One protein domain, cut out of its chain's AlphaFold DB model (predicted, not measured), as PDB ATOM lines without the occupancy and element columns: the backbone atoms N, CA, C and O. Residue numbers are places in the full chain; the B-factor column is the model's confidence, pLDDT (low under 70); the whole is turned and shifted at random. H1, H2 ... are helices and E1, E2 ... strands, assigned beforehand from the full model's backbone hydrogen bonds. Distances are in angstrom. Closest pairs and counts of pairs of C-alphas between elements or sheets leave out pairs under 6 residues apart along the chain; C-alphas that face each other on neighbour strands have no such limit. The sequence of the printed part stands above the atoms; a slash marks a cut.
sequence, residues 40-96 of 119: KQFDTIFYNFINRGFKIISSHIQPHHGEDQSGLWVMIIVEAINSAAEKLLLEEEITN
ATOM      1  N   LYS A  40     145.566 111.801  68.431       72.06
ATOM      2  CA  LYS A  40     144.243 112.428  68.339       72.06
ATOM      3  C   LYS A  40     143.786 113.029  69.673       72.06
ATOM      4  O   LYS A  40     143.031 113.995  69.662       72.06
ATOM      5  N   GLN A  41     144.216 112.461  70.800       74.56
ATOM      6  CA  GLN A  41     143.830 112.921  72.136       74.56
ATOM      7  C   GLN A  41     144.488 114.256  72.496       74.56
ATOM      8  O   GLN A  41     143.771 115.200  72.825       74.56
ATOM      9  N   PHE A  42     145.813 114.372  72.346       81.75
ATOM     10  CA  PHE A  42     146.513 115.634  72.585       81.75
ATOM     11  C   PHE A  42     145.996 116.746  71.668       81.75
ATOM     12  O   PHE A  42     145.658 117.823  72.155       81.75
ATOM     13  N   ASP A  43     145.846 116.462  70.366       82.12
ATOM     14  CA  ASP A  43     145.285 117.420  69.407       82.12
ATOM     15  C   ASP A  43     143.910 117.924  69.882       82.12
ATOM     16  O   ASP A  43     143.658 119.126  69.908       82.12
ATOM     17  N   THR A  44     143.027 117.019  70.317       82.94
ATOM     18  CA  THR A  44     141.674 117.365  70.783       82.94
ATOM     19  C   THR A  44     141.707 118.283  72.004       82.94
ATOM     20  O   THR A  44     141.042 119.319  72.006       82.94
ATOM     21  N   ILE A  45     142.506 117.940  73.017       80.94
ATOM     22  CA  ILE A  45     142.673 118.740  74.239       80.94
ATOM     23  C   ILE A  45     143.230 120.125  73.895       80.94
ATOM     24  O   ILE A  45     142.694 121.152  74.314       80.94
ATOM     25  N   PHE A  46     144.266 120.162  73.062       83.38
ATOM     26  CA  PHE A  46     144.926 121.389  72.648       83.38
ATOM     27  C   PHE A  46     143.985 122.324  71.879       83.38
ATOM     28  O   PHE A  46     143.871 123.505  72.217       83.38
ATOM     29  N   TYR A  47     143.251 121.806  70.887       83.81
ATOM     30  CA  TYR A  47     142.267 122.595  70.139       83.81
ATOM     31  C   TYR A  47     141.117 123.080  71.024       83.81
ATOM     32  O   TYR A  47     140.651 124.206  70.849       83.81
ATOM     33  N   ASN A  48     140.676 122.272  71.991       83.88
ATOM     34  CA  ASN A  48     139.622 122.653  72.928       83.88
ATOM     35  C   ASN A  48     140.020 123.907  73.732       83.88
ATOM     36  O   ASN A  48     139.242 124.857  73.811       83.88
ATOM     37  N   PHE A  49     141.262 123.992  74.219       83.38
ATOM     38  CA  PHE A  49     141.733 125.188  74.928       83.38
ATOM     39  C   PHE A  49     141.742 126.442  74.063       83.38
ATOM     40  O   PHE A  49     141.247 127.488  74.488       83.38
ATOM     41  N   ILE A  50     142.254 126.338  72.837       85.12
ATOM     42  CA  ILE A  50     142.264 127.472  71.907       85.12
ATOM     43  C   ILE A  50     140.835 127.953  71.637       85.12
ATOM     44  O   ILE A  50     140.551 129.148  71.737       85.12
ATOM     45  N   ASN A  51     139.912 127.023  71.386       88.50
ATOM     46  CA  ASN A  51     138.514 127.339  71.096       88.50
ATOM     47  C   ASN A  51     137.771 127.949  72.295       88.50
ATOM     48  O   ASN A  51     136.840 128.728  72.104       88.50
ATOM     49  N   ARG A  52     138.189 127.643  73.528       87.88
ATOM     50  CA  ARG A  52     137.599 128.203  74.756       87.88
ATOM     51  C   ARG A  52     138.160 129.564  75.158       87.88
ATOM     52  O   ARG A  52     137.711 130.136  76.148       87.88
ATOM     53  N   GLY A  53     139.084 130.127  74.383       90.12
ATOM     54  CA  GLY A  53     139.635 131.455  74.642       90.12
ATOM     55  C   GLY A  53     140.878 131.438  75.525       90.12
ATOM     56  O   GLY A  53     141.113 132.381  76.280       90.12
ATOM     57  N   PHE A  54     141.689 130.389  75.424       91.00
ATOM     58  CA  PHE A  54     143.050 130.412  75.936       91.00
ATOM     59  C   PHE A  54     144.033 130.768  74.825       91.00
ATOM     60  O   PHE A  54     143.944 130.290  73.695       91.00
ATOM     61  N   LYS A  55     145.009 131.603  75.165       90.94
ATOM     62  CA  LYS A  55     146.175 131.895  74.340       90.94
ATOM     63  C   LYS A  55     147.370 131.138  74.897       90.94
ATOM     64  O   LYS A  55     147.631 131.186  76.095       90.94
ATOM     65  N   ILE A  56     148.141 130.504  74.020       90.81
ATOM     66  CA  ILE A  56     149.413 129.887  74.402       90.81
ATOM     67  C   ILE A  56     150.460 130.978  74.594       90.81
ATOM     68  O   ILE A  56     150.676 131.815  73.716       90.81
ATOM     69  N   ILE A  57     151.105 130.952  75.755       93.44
ATOM     70  CA  ILE A  57     152.190 131.861  76.125       93.44
ATOM     71  C   ILE A  57     153.539 131.197  75.889       93.44
ATOM     72  O   ILE A  57     154.438 131.823  75.335       93.44
ATOM     73  N   SER A  58     153.669 129.923  76.256       93.06
ATOM     74  CA  SER A  58     154.850 129.127  75.939       93.06
ATOM     75  C   SER A  58     154.503 127.657  75.780       93.06
ATOM     76  O   SER A  58     153.613 127.142  76.456       93.06
ATOM     77  N   SER A  59     155.273 126.970  74.948       92.44
ATOM     78  CA  SER A  59     155.328 125.517  74.892       92.44
ATOM     79  C   SER A  59     156.772 125.066  75.075       92.44
ATOM     80  O   SER A  59     157.704 125.663  74.533       92.44
ATOM     81  N   HIS A  60     156.962 124.018  75.865       95.38
ATOM     82  CA  HIS A  60     158.238 123.352  76.037       95.38
ATOM     83  C   HIS A  60     158.034 121.854  75.845       95.38
ATOM     84  O   HIS A  60     157.082 121.277  76.366       95.38
ATOM     85  N   ILE A  61     158.913 121.238  75.059       93.75
ATOM     86  CA  ILE A  61     158.869 119.810  74.764       93.75
ATOM     87  C   ILE A  61     160.178 119.215  75.252       93.75
ATOM     88  O   ILE A  61     161.249 119.687  74.867       93.75
ATOM     89  N   GLN A  62     160.084 118.181  76.080       94.62
ATOM     90  CA  GLN A  62     161.235 117.470  76.605       94.62
ATOM     91  C   GLN A  62     161.133 115.986  76.238       94.62
ATOM     92  O   GLN A  62     160.193 115.316  76.669       94.62
ATOM     93  N   PRO A  63     162.077 115.448  75.450       92.44
ATOM     94  CA  PRO A  63     162.096 114.026  75.161       92.44
ATOM     95  C   PRO A  63     162.429 113.225  76.418       92.44
ATOM     96  O   PRO A  63     163.261 113.625  77.234       92.44
ATOM     97  N   HIS A  64     161.773 112.079  76.555       91.44
ATOM     98  CA  HIS A  64     162.028 111.098  77.595       91.44
ATOM     99  C   HIS A  64     162.452 109.784  76.936       91.44
ATOM    100  O   HIS A  64     161.706 109.204  76.145       91.44
ATOM    101  N   HIS A  65     163.661 109.329  77.256       89.31
ATOM    102  CA  HIS A  65     164.226 108.076  76.767       89.31
ATOM    103  C   HIS A  65     164.424 107.139  77.958       89.31
ATOM    104  O   HIS A  65     165.423 107.251  78.665       89.31
ATOM    105  N   GLY A  66     163.453 106.261  78.199       85.38
ATOM    106  CA  GLY A  66     163.550 105.183  79.180       85.38
ATOM    107  C   GLY A  66     163.722 103.826  78.502       85.38
ATOM    108  O   GLY A  66     163.306 103.654  77.352       85.38
ATOM    109  N   GLU A  67     164.320 102.873  79.223       78.06
ATOM    110  CA  GLU A  67     164.481 101.480  78.773       78.06
ATOM    111  C   GLU A  67     163.120 100.787  78.587       78.06
ATOM    112  O   GLU A  67     162.901 100.143  77.563       78.06
ATOM    113  N   ASP A  68     162.183 101.002  79.518       79.50
ATOM    114  CA  ASP A  68     160.838 100.404  79.477       79.50
ATOM    115  C   ASP A  68     159.842 101.213  78.633       79.50
ATOM    116  O   ASP A  68     158.970 100.661  77.959       79.50
ATOM    117  N   GLN A  69     159.955 102.544  78.663       78.81
ATOM    118  CA  GLN A  69     159.064 103.441  77.933       78.81
ATOM    119  C   GLN A  69     159.789 104.724  77.530       78.81
ATOM    120  O   GLN A  69     160.381 105.424  78.348       78.81
ATOM    121  N   SER A  70     159.686 105.068  76.250       88.19
ATOM    122  CA  SER A  70     160.103 106.365  75.714       88.19
ATOM    123  C   SER A  70     158.881 107.236  75.415       88.19
ATOM    124  O   SER A  70     157.761 106.729  75.338       88.19
ATOM    125  N   GLY A  71     159.075 108.541  75.240       90.38
ATOM    126  CA  GLY A  71     157.995 109.478  74.941       90.38
ATOM    127  C   GLY A  71     158.442 110.935  74.917       90.38
ATOM    128  O   GLY A  71     159.633 111.240  74.830       90.38
ATOM    129  N   LEU A  72     157.473 111.844  74.984       91.38
ATOM    130  CA  LEU A  72     157.677 113.287  75.040       91.38
ATOM    131  C   LEU A  72     156.850 113.875  76.184       91.38
ATOM    132  O   LEU A  72     155.647 113.648  76.280       91.38
ATOM    133  N   TRP A  73     157.479 114.694  77.013       91.50
ATOM    134  CA  TRP A  73     156.780 115.615  77.896       91.50
ATOM    135  C   TRP A  73     156.449 116.886  77.131       91.50
ATOM    136  O   TRP A  73     157.332 117.504  76.537       91.50
ATOM    137  N   VAL A  74     155.189 117.300  77.175       91.06
ATOM    138  CA  VAL A  74     154.714 118.556  76.601       91.06
ATOM    139  C   VAL A  74     154.200 119.435  77.730       91.06
ATOM    140  O   VAL A  74     153.197 119.129  78.364       91.06
ATOM    141  N   MET A  75     154.905 120.530  77.988       93.25
ATOM    142  CA  MET A  75     154.577 121.521  79.008       93.25
ATOM    143  C   MET A  75     154.076 122.783  78.322       93.25
ATOM    144  O   MET A  75     154.768 123.357  77.479       93.25
ATOM    145  N   ILE A  76     152.874 123.230  78.668       91.50
ATOM    146  CA  ILE A  76     152.249 124.390  78.034       91.50
ATOM    147  C   ILE A  76     151.822 125.374  79.113       91.50
ATOM    148  O   ILE A  76     151.197 124.997  80.101       91.50
ATOM    149  N   ILE A  77     152.143 126.649  78.897       91.94
ATOM    150  CA  ILE A  77     151.613 127.770  79.670       91.94
ATOM    151  C   ILE A  77     150.594 128.488  78.798       91.94
ATOM    152  O   ILE A  77     150.902 128.891  77.671       91.94
ATOM    153  N   VAL A  78     149.399 128.688  79.338       91.69
ATOM    154  CA  VAL A  78     148.320 129.424  78.687       91.69
ATOM    155  C   VAL A  78     147.835 130.587  79.548       91.69
ATOM    156  O   VAL A  78     147.990 130.607  80.770       91.69
ATOM    157  N   GLU A  79     147.229 131.565  78.892       92.25
ATOM    158  CA  GLU A  79     146.606 132.740  79.494       92.25
ATOM    159  C   GLU A  79     145.189 132.868  78.941       92.25
ATOM    160  O   GLU A  79     144.972 132.735  77.733       92.25
ATOM    161  N   ALA A  80     144.210 133.097  79.814       92.75
ATOM    162  CA  ALA A  80     142.853 133.378  79.367       92.75
ATOM    163  C   ALA A  80     142.808 134.713  78.597       92.75
ATOM    164  O   ALA A  80     143.491 135.669  78.949       92.75
ATOM    165  N   ILE A  81     142.005 134.791  77.535       90.50
ATOM    166  CA  ILE A  81     141.807 136.036  76.761       90.50
ATOM    167  C   ILE A  81     140.476 136.719  77.082       90.50
ATOM    168  O   ILE A  81     140.207 137.817  76.598       90.50
ATOM    169  N   ASN A  82     139.618 136.046  77.847       89.38
ATOM    170  CA  ASN A  82     138.302 136.526  78.234       89.38
ATOM    171  C   ASN A  82     137.927 136.007  79.634       89.38
ATOM    172  O   ASN A  82     138.499 135.042  80.143       89.38
ATOM    173  N   SER A  83     136.933 136.646  80.250       88.44
ATOM    174  CA  SER A  83     136.472 136.321  81.607       88.44
ATOM    175  C   SER A  83     135.763 134.967  81.723       88.44
ATOM    176  O   SER A  83     135.611 134.459  82.832       88.44
ATOM    177  N   ALA A  84     135.305 134.380  80.612       88.94
ATOM    178  CA  ALA A  84     134.731 133.037  80.612       88.94
ATOM    179  C   ALA A  84     135.836 131.981  80.769       88.94
ATOM    180  O   ALA A  84     135.739 131.127  81.644       88.94
ATOM    181  N   ALA A  85     136.917 132.105  79.996       88.25
ATOM    182  CA  ALA A  85     138.098 131.252  80.071       88.25
ATOM    183  C   ALA A  85     138.806 131.361  81.426       88.25
ATOM    184  O   ALA A  85     139.280 130.368  81.962       88.25
ATOM    185  N   GLU A  86     138.840 132.554  82.021       89.62
ATOM    186  CA  GLU A  86     139.465 132.782  83.330       89.62
ATOM    187  C   GLU A  86     138.835 131.960  84.466       89.62
ATOM    188  O   GLU A  86     139.524 131.584  85.417       89.62
ATOM    189  N   LYS A  87     137.538 131.656  84.357       89.62
ATOM    190  CA  LYS A  87     136.802 130.849  85.338       89.62
ATOM    191  C   LYS A  87     137.029 129.347  85.172       89.62
ATOM    192  O   LYS A  87     136.669 128.599  86.072       89.62
ATOM    193  N   LEU A  88     137.589 128.907  84.044       87.38
ATOM    194  CA  LEU A  88     137.832 127.493  83.780       87.38
ATOM    195  C   LEU A  88     139.107 127.029  84.491       87.38
ATOM    196  O   LEU A  88     140.162 127.665  84.391       87.38
ATOM    197  N   LEU A  89     139.012 125.888  85.173       85.25
ATOM    198  CA  LEU A  89     140.149 125.167  85.733       85.25
ATOM    199  C   LEU A  89     140.623 124.134  84.709       85.25
ATOM    200  O   LEU A  89     139.890 123.214  84.357       85.25
ATOM    201  N   LEU A  90     141.849 124.300  84.204       81.62
ATOM    202  CA  LEU A  90     142.367 123.424  83.145       81.62
ATOM    203  C   LEU A  90     142.533 121.978  83.604       81.62
ATOM    204  O   LEU A  90     142.353 121.071  82.805       81.62
ATOM    205  N   GLU A  91     142.875 121.763  84.870       79.69
ATOM    206  CA  GLU A  91     143.102 120.427  85.424       79.69
ATOM    207  C   GLU A  91     141.834 119.563  85.372       79.69
ATOM    208  O   GLU A  91     141.882 118.420  84.918       79.69
ATOM    209  N   GLU A  92     140.682 120.137  85.725       81.56
ATOM    210  CA  GLU A  92     139.379 119.469  85.629       81.56
ATOM    211  C   GLU A  92     139.029 119.139  84.173       81.56
ATOM    212  O   GLU A  92     138.632 118.020  83.861       81.56
ATOM    213  N   GLU A  93     139.248 120.080  83.251       78.50
ATOM    214  CA  GLU A  93     139.013 119.852  81.822       78.50
ATOM    215  C   GLU A  93     139.908 118.740  81.261       78.50
ATOM    216  O   GLU A  93     139.425 117.872  80.539       78.50
ATOM    217  N   ILE A  94     141.202 118.727  81.586       78.19
ATOM    218  CA  ILE A  94     142.127 117.681  81.123       78.19
ATOM    219  C   ILE A  94     141.675 116.318  81.642       78.19
ATOM    220  O   ILE A  94     141.618 115.364  80.869       78.19
ATOM    221  N   THR A  95     141.305 116.247  82.920       77.69
ATOM    222  CA  THR A  95     140.883 115.004  83.572       77.69
ATOM    223  C   THR A  95     139.606 114.461  82.931       77.69
ATOM    224  O   THR A  95     139.595 113.321  82.474       77.69
ATOM    225  N   ASN A  96     138.586 115.308  82.766       75.69
ATOM    226  CA  ASN A  96     137.306 114.935  82.154       75.69
ATOM    227  C   ASN A  96     137.443 114.499  80.685       75.69
ATOM    228  O   ASN A  96     136.678 113.661  80.213       75.69
TER     229      ASN A  96
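Overview. This is residues 40 to 96 of the 119 residues of an uncharacterized protein of Bdellovibrionales bacterium RIFOXYC1_FULL_39_130 (UniProt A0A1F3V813). A long two-strand hairpin, E1 and E2, makes the length of this domain, and its turn sticks out free at residues 65 to 70. At the other end of the hairpin lies short H2; H1 runs toward that end and H3 runs back from it, the two helices coming close to each other. The printed part has 57 residues, with three named helices and two named strands in the order H1 E1 E2 H2 H3; the sheet, order E1 - E2, is antiparallel, and the class is mixed, helices and strands. The whole is loose, with a radius of gyration of the C-alphas of 13.4 A, and elongated, spanning 45 by 23 by 17 A.

Arrangement. H1, residues 40 to 51, and E2, residues 70 to 80, are near each other, with 6 pairs of C-alphas within 10 A. E1, residues 54 to 65, bends by 68 degrees at residue 57. E1 and E2 form a hairpin, antiparallel at 166 degrees; N 60 and O 75 are within hydrogen-bond range at 2.8 A, and so are N 71 and O 64 at 2.9 A. H2, residues 83 to 86, has its closest C-alphas to E2 at Glu 86 and Ala 80, 5.2 A apart. H3, residues 90 to 96, is close to but not clearly touching H1; their closest C-alphas, of Ile 94 and Ile 45, are 7.0 A apart. H1 and H3 run opposite ways at a steep tilt of 44 degrees. H3 is apart from E1, E2 and H2. In H1 and H3 every O i to N i+4 pair is within hydrogen-bond range; H2 is too short for such a pair.

Along the chain. H1 begins at C-alpha 40 (144.243, 112.428, 68.339) and is 16.2 A long. E1 measures 30.8 A and ends at C-alpha 65 (164.226, 108.076, 76.767). E2 measures 32.3 A, H2 4.9 A, and H3 9.9 A, ending at C-alpha 96 (137.306, 114.935, 82.154).

Size, cuts and confidence. The C-alphas farthest apart, of Glu 67 and Ser 83, are 44.8 A apart. The printed part has no cut, and its four links between named elements are tight. Mean pLDDT of the printed part is 86.8, and no printed residue is under 70.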